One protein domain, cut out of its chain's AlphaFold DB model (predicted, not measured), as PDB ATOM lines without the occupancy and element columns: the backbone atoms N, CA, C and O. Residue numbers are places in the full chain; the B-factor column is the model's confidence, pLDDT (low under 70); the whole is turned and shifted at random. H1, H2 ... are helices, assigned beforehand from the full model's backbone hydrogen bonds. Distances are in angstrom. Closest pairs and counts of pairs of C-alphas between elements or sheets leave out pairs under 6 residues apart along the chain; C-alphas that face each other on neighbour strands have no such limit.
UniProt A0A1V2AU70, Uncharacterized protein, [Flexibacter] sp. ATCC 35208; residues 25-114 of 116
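AT A GLANCE: This is residues 25 to 114 of the 116 residues of an uncharacterized protein of [Flexibacter] sp. ATCC 35208 (UniProt A0A1V2AU70). Two long helices, H1 and H3, run side by side in opposite directions; H2 crosses H1 at a steep tilt and reaches H3 only with its last residues, 60 to 64, and short H4 packs on H2 at residues 62 to 63. The printed part has 90 residues, with four named helices in chain order and no named strand: all helix, mostly crossed. It is compact and rounded, radius of gyration of the C-alphas 12.6 A, spanning 33 by 25 by 22 A.

HOW THE PARTS SIT: H1, residues 26 to 44, touches H2, residues 50 to 64, at a steep tilt of 53 degrees; closest C-alphas His 35 and Ser 56, 4.6 A. H1 only just touches H3, residues 81 to 98, with 3 pairs of C-alphas within 8 A; closest Lys 40 and Ile 88, 7.8 A; a shallow tilt of 13 degrees. H2, the hub, touches H4, residues 104 to 112; closest C-alphas Val 63 and Val 107, 6.3 A. Every O i to N i+4 pair is within hydrogen-bond range in H2, H3 and H4; in H1, 13 of 15.

IN THESE COORDINATES: H1 runs 25.5 A from C-alpha 26 at (74.087, 120.531, 48.383), H2 21.1 A, H3 25.5 A, H4 12.0 A to C-alpha 112 at (85.836, 129.952, 63.342).

THE WHOLE: The printed part has no cut. The link of residues 65 to 80 is long. Residues 113 to 114 are under pLDDT 70.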
ATOM      1  N   ASP A  25      76.050 124.253  46.975       91.62
ATOM      2  CA  ASP A  25      76.686 123.287  47.865       91.62
ATOM      3  C   ASP A  25      75.593 122.469  48.566       91.62
ATOM      4  O   ASP A  25      75.069 122.839  49.625       91.62
ATOM      5  N   ASP A  26      75.195 121.368  47.926       91.06
ATOM      6  CA  ASP A  26      74.087 120.531  48.383       91.06
ATOM      7  C   ASP A  26      74.330 119.936  49.769       91.06
ATOM      8  O   ASP A  26      73.386 119.831  50.558       91.06
ATOM      9  N   LYS A  27      75.585 119.611  50.100       94.81
ATOM     10  CA  LYS A  27      75.952 119.045  51.400       94.81
ATOM     11  C   LYS A  27      75.739 120.065  52.513       94.81
ATOM     12  O   LYS A  27      75.064 119.760  53.495       94.81
ATOM     13  N   THR A  28      76.237 121.287  52.342       94.81
ATOM     14  CA  THR A  28      76.057 122.354  53.340       94.81
ATOM     15  C   THR A  28      74.587 122.772  53.441       94.81
ATOM     16  O   THR A  28      74.049 122.976  54.533       94.81
ATOM     17  N   CYS A  29      73.877 122.823  52.312       95.06
ATOM     18  CA  CYS A  29      72.435 123.049  52.302       95.06
ATOM     19  C   CYS A  29      71.658 121.949  53.040       95.06
ATOM     20  O   CYS A  29      70.694 122.248  53.748       95.06
ATOM     21  N   GLN A  30      72.045 120.684  52.877       96.25
ATOM     22  CA  GLN A  30      71.437 119.557  53.576       96.25
ATOM     23  C   GLN A  30      71.699 119.621  55.080       96.25
ATOM     24  O   GLN A  30      70.748 119.464  55.845       96.25
ATOM     25  N   GLU A  31      72.930 119.913  55.500       96.44
ATOM     26  CA  GLU A  31      73.304 120.090  56.909       96.44
ATOM     27  C   GLU A  31      72.450 121.181  57.575       96.44
ATOM     28  O   GLU A  31      71.839 120.962  58.624       96.44
ATOM     29  N   PHE A  32      72.296 122.333  56.915       97.44
ATOM     30  CA  PHE A  32      71.434 123.406  57.409       97.44
ATOM     31  C   PHE A  32      69.980 122.952  57.576       97.44
ATOM     32  O   PHE A  32      69.354 123.209  58.609       97.44
ATOM     33  N   ARG A  33      69.419 122.259  56.575       97.06
ATOM     34  CA  ARG A  33      68.042 121.745  56.641       97.06
ATOM     35  C   ARG A  33      67.872 120.698  57.739       97.06
ATOM     36  O   ARG A  33      66.832 120.700  58.392       97.06
ATOM     37  N   GLN A  34      68.863 119.836  57.961       95.94
ATOM     38  CA  GLN A  34      68.846 118.847  59.040       95.94
ATOM     39  C   GLN A  34      68.757 119.531  60.404       95.94
ATOM     40  O   GLN A  34      67.843 119.229  61.168       95.94
ATOM     41  N   HIS A  35      69.607 120.525  60.673       96.06
ATOM     42  CA  HIS A  35      69.523 121.304  61.909       96.06
ATOM     43  C   HIS A  35      68.172 122.016  62.061       96.06
ATOM     44  O   HIS A  35      67.591 122.032  63.146       96.06
ATOM     45  N   LEU A  36      67.617 122.557  60.973       95.69
ATOM     46  CA  LEU A  36      66.309 123.209  61.021       95.69
ATOM     47  C   LEU A  36      65.193 122.208  61.341       95.69
ATOM     48  O   LEU A  36      64.274 122.531  62.092       95.69
ATOM     49  N   ASN A  37      65.276 120.998  60.792       94.06
ATOM     50  CA  ASN A  37      64.317 119.931  61.050       94.06
ATOM     51  C   ASN A  37      64.392 119.430  62.493       94.06
ATOM     52  O   ASN A  37      63.342 119.272  63.104       94.06
ATOM     53  N   VAL A  38      65.591 119.290  63.068       92.50
ATOM     54  CA  VAL A  38      65.767 118.957  64.493       92.50
ATOM     55  C   VAL A  38      65.046 119.973  65.387       92.50
ATOM     56  O   VAL A  38      64.332 119.595  66.312       92.50
ATOM     57  N   ILE A  39      65.157 121.272  65.089       92.25
ATOM     58  CA  ILE A  39      64.450 122.307  65.861       92.25
ATOM     59  C   ILE A  39      62.929 122.189  65.680       92.25
ATOM     60  O   ILE A  39      62.171 122.382  66.631       92.25
ATOM     61  N   LYS A  40      62.468 121.860  64.467       91.62
ATOM     62  CA  LYS A  40      61.038 121.671  64.178       91.62
ATOM     63  C   LYS A  40      60.444 120.433  64.849       91.62
ATOM     64  O   LYS A  40      59.272 120.478  65.226       91.62
ATOM     65  N   GLY A  41      61.231 119.370  65.009       85.31
ATOM     66  CA  GLY A  41      60.822 118.103  65.622       85.31
ATOM     67  C   GLY A  41      60.240 118.285  67.024       85.31
ATOM     68  O   GLY A  41      59.237 117.660  67.365       85.31
ATOM     69  N   GLN A  42      60.754 119.258  67.783       74.75
ATOM     70  CA  GLN A  42      60.244 119.607  69.110       74.75
ATOM     71  C   GLN A  42      58.728 119.880  69.128       74.75
ATOM     72  O   GLN A  42      58.017 119.405  70.010       74.75
ATOM     73  N   TYR A  43      58.218 120.646  68.159       74.38
ATOM     74  CA  TYR A  43      56.793 120.997  68.076       74.38
ATOM     75  C   TYR A  43      55.969 119.993  67.263       74.38
ATOM     76  O   TYR A  43      54.758 120.168  67.126       74.38
ATOM     77  N   ARG A  44      56.614 118.952  66.731       79.81
ATOM     78  CA  ARG A  44      55.975 117.793  66.098       79.81
ATOM     79  C   ARG A  44      55.874 116.591  67.040       79.81
ATOM     80  O   ARG A  44      55.379 115.556  66.621       79.81
ATOM     81  N   HIS A  45      56.315 116.742  68.294       71.50
ATOM     82  CA  HIS A  45      56.429 115.656  69.273       71.50
ATOM     83  C   HIS A  45      57.361 114.520  68.817       71.50
ATOM     84  O   HIS A  45      57.213 113.379  69.244       71.50
ATOM     85  N   GLU A  46      58.341 114.832  67.966       76.06
ATOM     86  CA  GLU A  46      59.381 113.887  67.560       76.06
ATOM     87  C   GLU A  46      60.441 113.789  68.669       76.06
ATOM     88  O   GLU A  46      60.919 114.809  69.182       76.06
ATOM     89  N   THR A  47      60.832 112.564  69.036       73.69
ATOM     90  CA  THR A  47      61.899 112.333  70.019       73.69
ATOM     91  C   THR A  47      63.190 112.983  69.532       73.69
ATOM     92  O   THR A  47      63.784 112.551  68.548       73.69
ATOM     93  N   THR A  48      63.625 114.030  70.230       77.12
ATOM     94  CA  THR A  48      64.835 114.784  69.898       77.12
ATOM     95  C   THR A  48      65.739 114.834  71.120       77.12
ATOM     96  O   THR A  48      65.312 115.274  72.190       77.12
ATOM     97  N   TYR A  49      66.996 114.415  70.978       83.00
ATOM     98  CA  TYR A  49      67.966 114.545  72.059       83.00
ATOM     99  C   TYR A  49      68.231 116.023  72.366       83.00
ATOM    100  O   TYR A  49      68.445 116.845  71.473       83.00
ATOM    101  N   VAL A  50      68.270 116.362  73.656       85.56
ATOM    102  CA  VAL A  50      68.523 117.732  74.139       85.56
ATOM    103  C   VAL A  50      69.824 118.305  73.566       85.56
ATOM    104  O   VAL A  50      69.880 119.480  73.201       85.56
ATOM    105  N   SER A  51      70.873 117.485  73.477       87.62
ATOM    106  CA  SER A  51      72.168 117.862  72.902       87.62
ATOM    107  C   SER A  51      72.046 118.280  71.436       87.62
ATOM    108  O   SER A  51      72.550 119.339  71.059       87.62
ATOM    109  N   ASP A  52      71.332 117.497  70.630       89.31
ATOM    110  CA  ASP A  52      71.150 117.749  69.198       89.31
ATOM    111  C   ASP A  52      70.299 118.987  68.957       89.31
ATOM    112  O   ASP A  52      70.604 119.801  68.082       89.31
ATOM    113  N   TYR A  53      69.272 119.179  69.784       91.25
ATOM    114  CA  TYR A  53      68.439 120.366  69.747       91.25
ATOM    115  C   TYR A  53      69.248 121.639  70.042       91.25
ATOM    116  O   TYR A  53      69.239 122.581  69.244       91.25
ATOM    117  N   ARG A  54      70.028 121.658  71.132       91.31
ATOM    118  CA  ARG A  54      70.887 122.803  71.494       91.31
ATOM    119  C   ARG A  54      71.962 123.077  70.445       91.31
ATOM    120  O   ARG A  54      72.206 124.240  70.099       91.31
ATOM    121  N   LYS A  55      72.588 122.021  69.912       92.81
ATOM    122  CA  LYS A  55      73.563 122.117  68.819       92.81
ATOM    123  C   LYS A  55      72.923 122.741  67.583       92.81
ATOM    124  O   LYS A  55      73.489 123.673  67.020       92.81
ATOM    125  N   SER A  56      71.728 122.293  67.211       94.31
ATOM    126  CA  SER A  56      71.002 122.787  66.039       94.31
ATOM    127  C   SER A  56      70.564 124.240  66.184       94.31
ATOM    128  O   SER A  56      70.800 125.038  65.276       94.31
ATOM    129  N   LEU A  57      70.011 124.615  67.343       94.44
ATOM    130  CA  LEU A  57      69.688 126.008  67.661       94.44
ATOM    131  C   LEU A  57      70.918 126.905  67.530       94.44
ATOM    132  O   LEU A  57      70.865 127.939  66.862       94.44
ATOM    133  N   SER A  58      72.028 126.503  68.150       94.31
ATOM    134  CA  SER A  58      73.277 127.267  68.122       94.31
ATOM    135  C   SER A  58      73.839 127.373  66.709       94.31
ATOM    136  O   SER A  58      74.259 128.456  66.302       94.31
ATOM    137  N   TYR A  59      73.823 126.274  65.951       95.81
ATOM    138  CA  TYR A  59      74.295 126.235  64.572       95.81
ATOM    139  C   TYR A  59      73.521 127.223  63.702       95.81
ATOM    140  O   TYR A  59      74.115 128.135  63.130       95.81
ATOM    141  N   ILE A  60      72.190 127.108  63.658       96.81
ATOM    142  CA  ILE A  60      71.368 127.967  62.801       96.81
ATOM    143  C   ILE A  60      71.449 129.426  63.239       96.81
ATOM    144  O   ILE A  60      71.557 130.311  62.391       96.81
ATOM    145  N   SER A  61      71.462 129.698  64.545       96.50
ATOM    146  CA  SER A  61      71.555 131.076  65.044       96.50
ATOM    147  C   SER A  61      72.869 131.740  64.643       96.50
ATOM    148  O   SER A  61      72.872 132.904  64.254       96.50
ATOM    149  N   ARG A  62      73.977 130.990  64.649       95.69
ATOM    150  CA  ARG A  62      75.272 131.475  64.159       95.69
ATOM    151  C   ARG A  62      75.259 131.702  62.654       95.69
ATOM    152  O   ARG A  62      75.532 132.813  62.219       95.69
ATOM    153  N   VAL A  63      74.908 130.680  61.872       96.31
ATOM    154  CA  VAL A  63      74.936 130.729  60.397       96.31
ATOM    155  C   VAL A  63      74.063 131.860  59.849       96.31
ATOM    156  O   VAL A  63      74.437 132.515  58.878       96.31
ATOM    157  N   THR A  64      72.915 132.105  60.480       96.44
ATOM    158  CA  THR A  64      71.953 133.135  60.059       96.44
ATOM    159  C   THR A  64      72.189 134.502  60.704       96.44
ATOM    160  O   THR A  64      71.536 135.471  60.318       96.44
ATOM    161  N   GLY A  65      73.060 134.579  61.717       95.62
ATOM    162  CA  GLY A  65      73.258 135.764  62.553       95.62
ATOM    163  C   GLY A  65      72.068 136.128  63.452       95.62
ATOM    164  O   GLY A  65      72.098 137.176  64.092       95.62
ATOM    165  N   TYR A  66      71.020 135.300  63.517       96.69
ATOM    166  CA  TYR A  66      69.810 135.585  64.286       96.69
ATOM    167  C   TYR A  66      69.686 134.683  65.512       96.69
ATOM    168  O   TYR A  66      69.321 133.507  65.414       96.69
ATOM    169  N   TRP A  67      69.940 135.278  66.677       95.19
ATOM    170  CA  TRP A  67      69.719 134.671  67.984       95.19
ATOM    171  C   TRP A  67      68.287 134.948  68.437       95.19
ATOM    172  O   TRP A  67      67.922 136.067  68.787       95.19
ATOM    173  N   SER A  68      67.454 133.918  68.363       93.81
ATOM    174  CA  SER A  68      66.044 133.991  68.735       93.81
ATOM    175  C   SER A  68      65.845 134.065  70.255       93.81
ATOM    176  O   SER A  68      66.759 133.793  71.023       93.81
ATOM    177  N   ASN A  69      64.606 134.302  70.699       93.12
ATOM    178  CA  ASN A  69      64.215 134.225  72.118       93.12
ATOM    179  C   ASN A  69      64.136 132.778  72.666       93.12
ATOM    180  O   ASN A  69      63.297 132.479  73.520       93.12
ATOM    181  N   ALA A  70      64.942 131.860  72.132       91.62
ATOM    182  CA  ALA A  70      65.136 130.536  72.704       91.62
ATOM    183  C   ALA A  70      66.119 130.616  73.877       91.62
ATOM    184  O   ALA A  70      67.075 131.386  73.865       91.62
ATOM    185  N   ASP A  71      65.917 129.768  74.872       88.75
ATOM    186  CA  ASP A  71      66.897 129.481  75.905       88.75
ATOM    187  C   ASP A  71      67.872 128.414  75.387       88.75
ATOM    188  O   ASP A  71      67.585 127.216  75.391       88.75
ATOM    189  N   TYR A  72      69.043 128.856  74.935       87.56
ATOM    190  CA  TYR A  72      70.082 127.998  74.353       87.56
ATOM    191  C   TYR A  72      70.715 127.028  75.365       87.56
ATOM    192  O   TYR A  72      71.442 126.116  74.972       87.56
ATOM    193  N   SER A  73      70.420 127.203  76.656       84.44
ATOM    194  CA  SER A  73      70.841 126.320  77.742       84.44
ATOM    195  C   SER A  73      69.737 125.360  78.195       84.44
ATOM    196  O   SER A  73      70.004 124.432  78.951       84.44
ATOM    197  N   SER A  74      68.498 125.520  77.724       76.25
ATOM    198  CA  SER A  74      67.351 124.705  78.136       76.25
ATOM    199  C   SER A  74      67.215 123.419  77.315       76.25
ATOM    200  O   SER A  74      67.773 123.286  76.226       76.25
ATOM    201  N   THR A  75      66.471 122.452  77.854       70.94
ATOM    202  CA  THR A  75      66.009 121.251  77.142       70.94
ATOM    203  C   THR A  75      64.905 121.563  76.131       70.94
ATOM    204  O   THR A  75      64.782 120.876  75.126       70.94
ATOM    205  N   VAL A  76      64.121 122.615  76.385       71.38
ATOM    206  CA  VAL A  76      62.949 122.997  75.583       71.38
ATOM    207  C   VAL A  76      63.279 124.155  74.632       71.38
ATOM    208  O   VAL A  76      62.619 124.321  73.618       71.38
ATOM    209  N   GLY A  77      64.283 124.987  74.925       84.69
ATOM    210  CA  GLY A  77      64.618 126.162  74.110       84.69
ATOM    211  C   GLY A  77      63.529 127.233  74.126       84.69
ATOM    212  O   GLY A  77      63.613 128.216  74.856       84.69
ATOM    213  N   PHE A  78      62.472 127.062  73.335       90.19
ATOM    214  CA  PHE A  78      61.358 128.003  73.262       90.19
ATOM    215  C   PHE A  78      60.300 127.739  74.335       90.19
ATOM    216  O   PHE A  78      59.529 126.788  74.258       90.19
ATOM    217  N   ARG A  79      60.168 128.663  75.290       85.94
ATOM    218  CA  ARG A  79      59.093 128.614  76.301       85.94
ATOM    219  C   ARG A  79      57.716 128.994  75.749       85.94
ATOM    220  O   ARG A  79      56.697 128.652  76.336       85.94
ATOM    221  N   LYS A  80      57.667 129.744  74.640       90.38
ATOM    222  CA  LYS A  80      56.422 130.227  74.021       90.38
ATOM    223  C   LYS A  80      56.388 129.887  72.534       90.38
ATOM    224  O   LYS A  80      57.277 130.298  71.788       90.38
ATOM    225  N   LYS A  81      55.287 129.269  72.084       90.88
ATOM    226  CA  LYS A  81      55.043 128.910  70.671       90.88
ATOM    227  C   LYS A  81      55.165 130.104  69.714       90.88
ATOM    228  O   LYS A  81      55.672 129.958  68.608       90.88
ATOM    229  N   LYS A  82      54.766 131.309  70.149       94.69
ATOM    230  CA  LYS A  82      54.932 132.552  69.371       94.69
ATOM    231  C   LYS A  82      56.398 132.802  68.987       94.69
ATOM    232  O   LYS A  82      56.665 133.137  67.839       94.69
ATOM    233  N   TYR A  83      57.333 132.641  69.923       94.00
ATOM    234  CA  TYR A  83      58.757 132.894  69.670       94.00
ATOM    235  C   TYR A  83      59.376 131.834  68.767       94.00
ATOM    236  O   TYR A  83      60.128 132.186  67.860       94.00
ATOM    237  N   TYR A  84      58.983 130.574  68.952       94.25
ATOM    238  CA  TYR A  84      59.330 129.495  68.033       94.25
ATOM    239  C   TYR A  84      58.880 129.818  66.597       94.25
ATOM    240  O   TYR A  84      59.699 129.830  65.683       94.25
ATOM    241  N   ASN A  85      57.608 130.181  66.397       95.38
ATOM    242  CA  ASN A  85      57.072 130.486  65.065       95.38
ATOM    243  C   ASN A  85      57.813 131.647  64.382       95.38
ATOM    244  O   ASN A  85      58.090 131.584  63.184       95.38
ATOM    245  N   ILE A  86      58.143 132.700  65.139       96.69
ATOM    246  CA  ILE A  86      58.925 133.835  64.632       96.69
ATOM    247  C   ILE A  86      60.310 133.362  64.176       96.69
ATOM    248  O   ILE A  86      60.735 133.702  63.071       96.69
ATOM    249  N   ALA A  87      60.990 132.552  64.991       96.75
ATOM    250  CA  ALA A  87      62.328 132.061  64.685       96.75
ATOM    251  C   ALA A  87      62.351 131.149  63.455       96.75
ATOM    252  O   ALA A  87      63.136 131.381  62.535       96.75
ATOM    253  N   ILE A  88      61.440 130.177  63.377       96.81
ATOM    254  CA  ILE A  88      61.350 129.264  62.232       96.81
ATOM    255  C   ILE A  88      61.060 130.029  60.944       96.81
ATOM    256  O   ILE A  88      61.753 129.832  59.947       96.81
ATOM    257  N   ARG A  89      60.097 130.960  60.968       97.62
ATOM    258  CA  ARG A  89      59.776 131.789  59.798       97.62
ATOM    259  C   ARG A  89      60.981 132.607  59.338       97.62
ATOM    260  O   ARG A  89      61.194 132.740  58.131       97.62
ATOM    261  N   TYR A  90      61.752 133.152  60.278       98.12
ATOM    262  CA  TYR A  90      62.974 133.882  59.964       98.12
ATOM    263  C   TYR A  90      64.010 132.965  59.301       98.12
ATOM    264  O   TYR A  90      64.453 133.260  58.193       98.12
ATOM    265  N   TRP A  91      64.355 131.836  59.924       98.00
ATOM    266  CA  TRP A  91      65.399 130.937  59.423       98.00
ATOM    267  C   TRP A  91      65.044 130.303  58.077       98.00
ATOM    268  O   TRP A  91      65.902 130.187  57.206       98.00
ATOM    269  N   GLU A  92      63.775 129.966  57.846       97.50
ATOM    270  CA  GLU A  92      63.309 129.498  56.538       97.50
ATOM    271  C   GLU A  92      63.400 130.577  55.460       97.50
ATOM    272  O   GLU A  92      63.806 130.296  54.330       97.50
ATOM    273  N   LYS A  93      63.019 131.819  55.787       97.31
ATOM    274  CA  LYS A  93      63.152 132.949  54.861       97.31
ATOM    275  C   LYS A  93      64.622 133.211  54.549       97.31
ATOM    276  O   LYS A  93      64.963 133.380  53.382       97.31
ATOM    277  N   TRP A  94      65.477 133.193  55.568       97.19
ATOM    278  CA  TRP A  94      66.916 133.340  55.405       97.19
ATOM    279  C   TRP A  94      67.472 132.254  54.483       97.19
ATOM    280  O   TRP A  94      68.157 132.579  53.519       97.19
ATOM    281  N   TYR A  95      67.107 130.988  54.703       96.38
ATOM    282  CA  TYR A  95      67.556 129.873  53.872       96.38
ATOM    283  C   TYR A  95      67.156 130.046  52.403       96.38
ATOM    284  O   TYR A  95      68.003 129.947  51.520       96.38
ATOM    285  N   ARG A  96      65.889 130.376  52.121       94.50
ATOM    286  CA  ARG A  96      65.422 130.605  50.741       94.50
ATOM    287  C   ARG A  96      66.208 131.710  50.034       94.50
ATOM    288  O   ARG A  96      66.494 131.572  48.849       94.50
ATOM    289  N   ASN A  97      66.559 132.763  50.766       93.88
ATOM    290  CA  ASN A  97      67.255 133.925  50.222       93.88
ATOM    291  C   ASN A  97      68.772 133.717  50.086       93.88
ATOM    292  O   ASN A  97      69.385 134.358  49.243       93.88
ATOM    293  N   ASN A  98      69.373 132.836  50.893       94.31
ATOM    294  CA  ASN A  98      70.831 132.691  50.988       94.31
ATOM    295  C   ASN A  98      71.349 131.313  50.561       94.31
ATOM    296  O   ASN A  98      72.553 131.086  50.607       94.31
ATOM    297  N   ARG A  99      70.487 130.391  50.109       91.12
ATOM    298  CA  ARG A  99      70.900 129.027  49.718       91.12
ATOM    299  C   ARG A  99      72.031 128.981  48.682       91.12
ATOM    300  O   ARG A  99      72.813 128.047  48.716       91.12
ATOM    301  N   CYS A 100      72.134 129.974  47.791       89.62
ATOM    302  CA  CYS A 100      73.221 130.036  46.805       89.62
ATOM    303  C   CYS A 100      74.575 130.418  47.429       89.62
ATOM    304  O   CYS A 100      75.616 130.099  46.874       89.62
ATOM    305  N   LEU A 101      74.560 131.134  48.557       90.12
ATOM    306  CA  LEU A 101      75.753 131.616  49.263       90.12
ATOM    307  C   LEU A 101      76.129 130.711  50.445       90.12
ATOM    308  O   LEU A 101      77.181 130.879  51.057       90.12
ATOM    309  N   LEU A 102      75.261 129.755  50.777       93.81
ATOM    310  CA  LEU A 102      75.456 128.804  51.857       93.81
ATOM    311  C   LEU A 102      76.416 127.692  51.416       93.81
ATOM    312  O   LEU A 102      75.998 126.602  51.037       93.81
ATOM    313  N   THR A 103      77.708 127.993  51.473       94.88
ATOM    314  CA  THR A 103      78.801 127.063  51.166       94.88
ATOM    315  C   THR A 103      79.523 126.621  52.431       94.88
ATOM    316  O   THR A 103      79.435 127.270  53.481       94.88
ATOM    317  N   ARG A 104      80.303 125.541  52.333       93.88
ATOM    318  CA  ARG A 104      81.160 125.088  53.431       93.88
ATOM    319  C   ARG A 104      82.093 126.195  53.930       93.88
ATOM    320  O   ARG A 104      82.178 126.421  55.133       93.88
ATOM    321  N   GLN A 105      82.714 126.935  53.009       93.88
ATOM    322  CA  GLN A 105      83.591 128.065  53.328       93.88
ATOM    323  C   GLN A 105      82.855 129.166  54.105       93.88
ATOM    324  O   GLN A 105      83.394 129.698  55.075       93.88
ATOM    325  N   TYR A 106      81.618 129.493  53.713       93.69
ATOM    326  CA  TYR A 106      80.798 130.454  54.449       93.69
ATOM    327  C   TYR A 106      80.558 129.979  55.886       93.69
ATOM    328  O   TYR A 106      80.849 130.716  56.830       93.69
ATOM    329  N   VAL A 107      80.095 128.739  56.072       94.56
ATOM    330  CA  VAL A 107      79.833 128.183  57.409       94.56
ATOM    331  C   VAL A 107      81.102 128.171  58.260       94.56
ATOM    332  O   VAL A 107      81.069 128.637  59.401       94.56
ATOM    333  N   ASP A 108      82.229 127.725  57.708       94.00
ATOM    334  CA  ASP A 108      83.507 127.691  58.420       94.00
ATOM    335  C   ASP A 108      83.964 129.098  58.828       94.00
ATOM    336  O   ASP A 108      84.397 129.294  59.965       94.00
ATOM    337  N   SER A 109      83.768 130.111  57.975       93.75
ATOM    338  CA  SER A 109      84.089 131.510  58.303       93.75
ATOM    339  C   SER A 109      83.279 132.060  59.486       93.75
ATOM    340  O   SER A 109      83.780 132.867  60.270       93.75
ATOM    341  N   ILE A 110      82.035 131.604  59.654       93.31
ATOM    342  CA  ILE A 110      81.165 132.001  60.766       93.31
ATOM    343  C   ILE A 110      81.522 131.228  62.038       93.31
ATOM    344  O   ILE A 110      81.542 131.798  63.130       93.31
ATOM    345  N   MET A 111      81.817 129.934  61.915       89.38
ATOM    346  CA  MET A 111      82.087 129.069  63.065       89.38
ATOM    347  C   MET A 111      83.460 129.316  63.693       89.38
ATOM    348  O   MET A 111      83.590 129.215  64.913       89.38
ATOM    349  N   THR A 112      84.459 129.685  62.890       85.12
ATOM    350  CA  THR A 112      85.836 129.952  63.342       85.12
ATOM    351  C   THR A 112      86.025 131.339  63.958       85.12
ATOM    352  O   THR A 112      86.896 131.504  64.810       85.12
ATOM    353  N   LYS A 113      85.170 132.323  63.630       69.19
ATOM    354  CA  LYS A 113      85.210 133.689  64.199       69.19
ATOM    355  C   LYS A 113      85.087 133.759  65.728       69.19
ATOM    356  O   LYS A 113      85.354 134.811  66.288       69.19
ATOM    357  N   LYS A 114      84.691 132.674  66.402       52.50
ATOM    358  CA  LYS A 114      84.555 132.617  67.867       52.50
ATOM    359  C   LYS A 114      85.816 132.124  68.602       52.50
ATOM    360  O   LYS A 114      85.808 132.106  69.826       52.50
TER     361      LYS A 114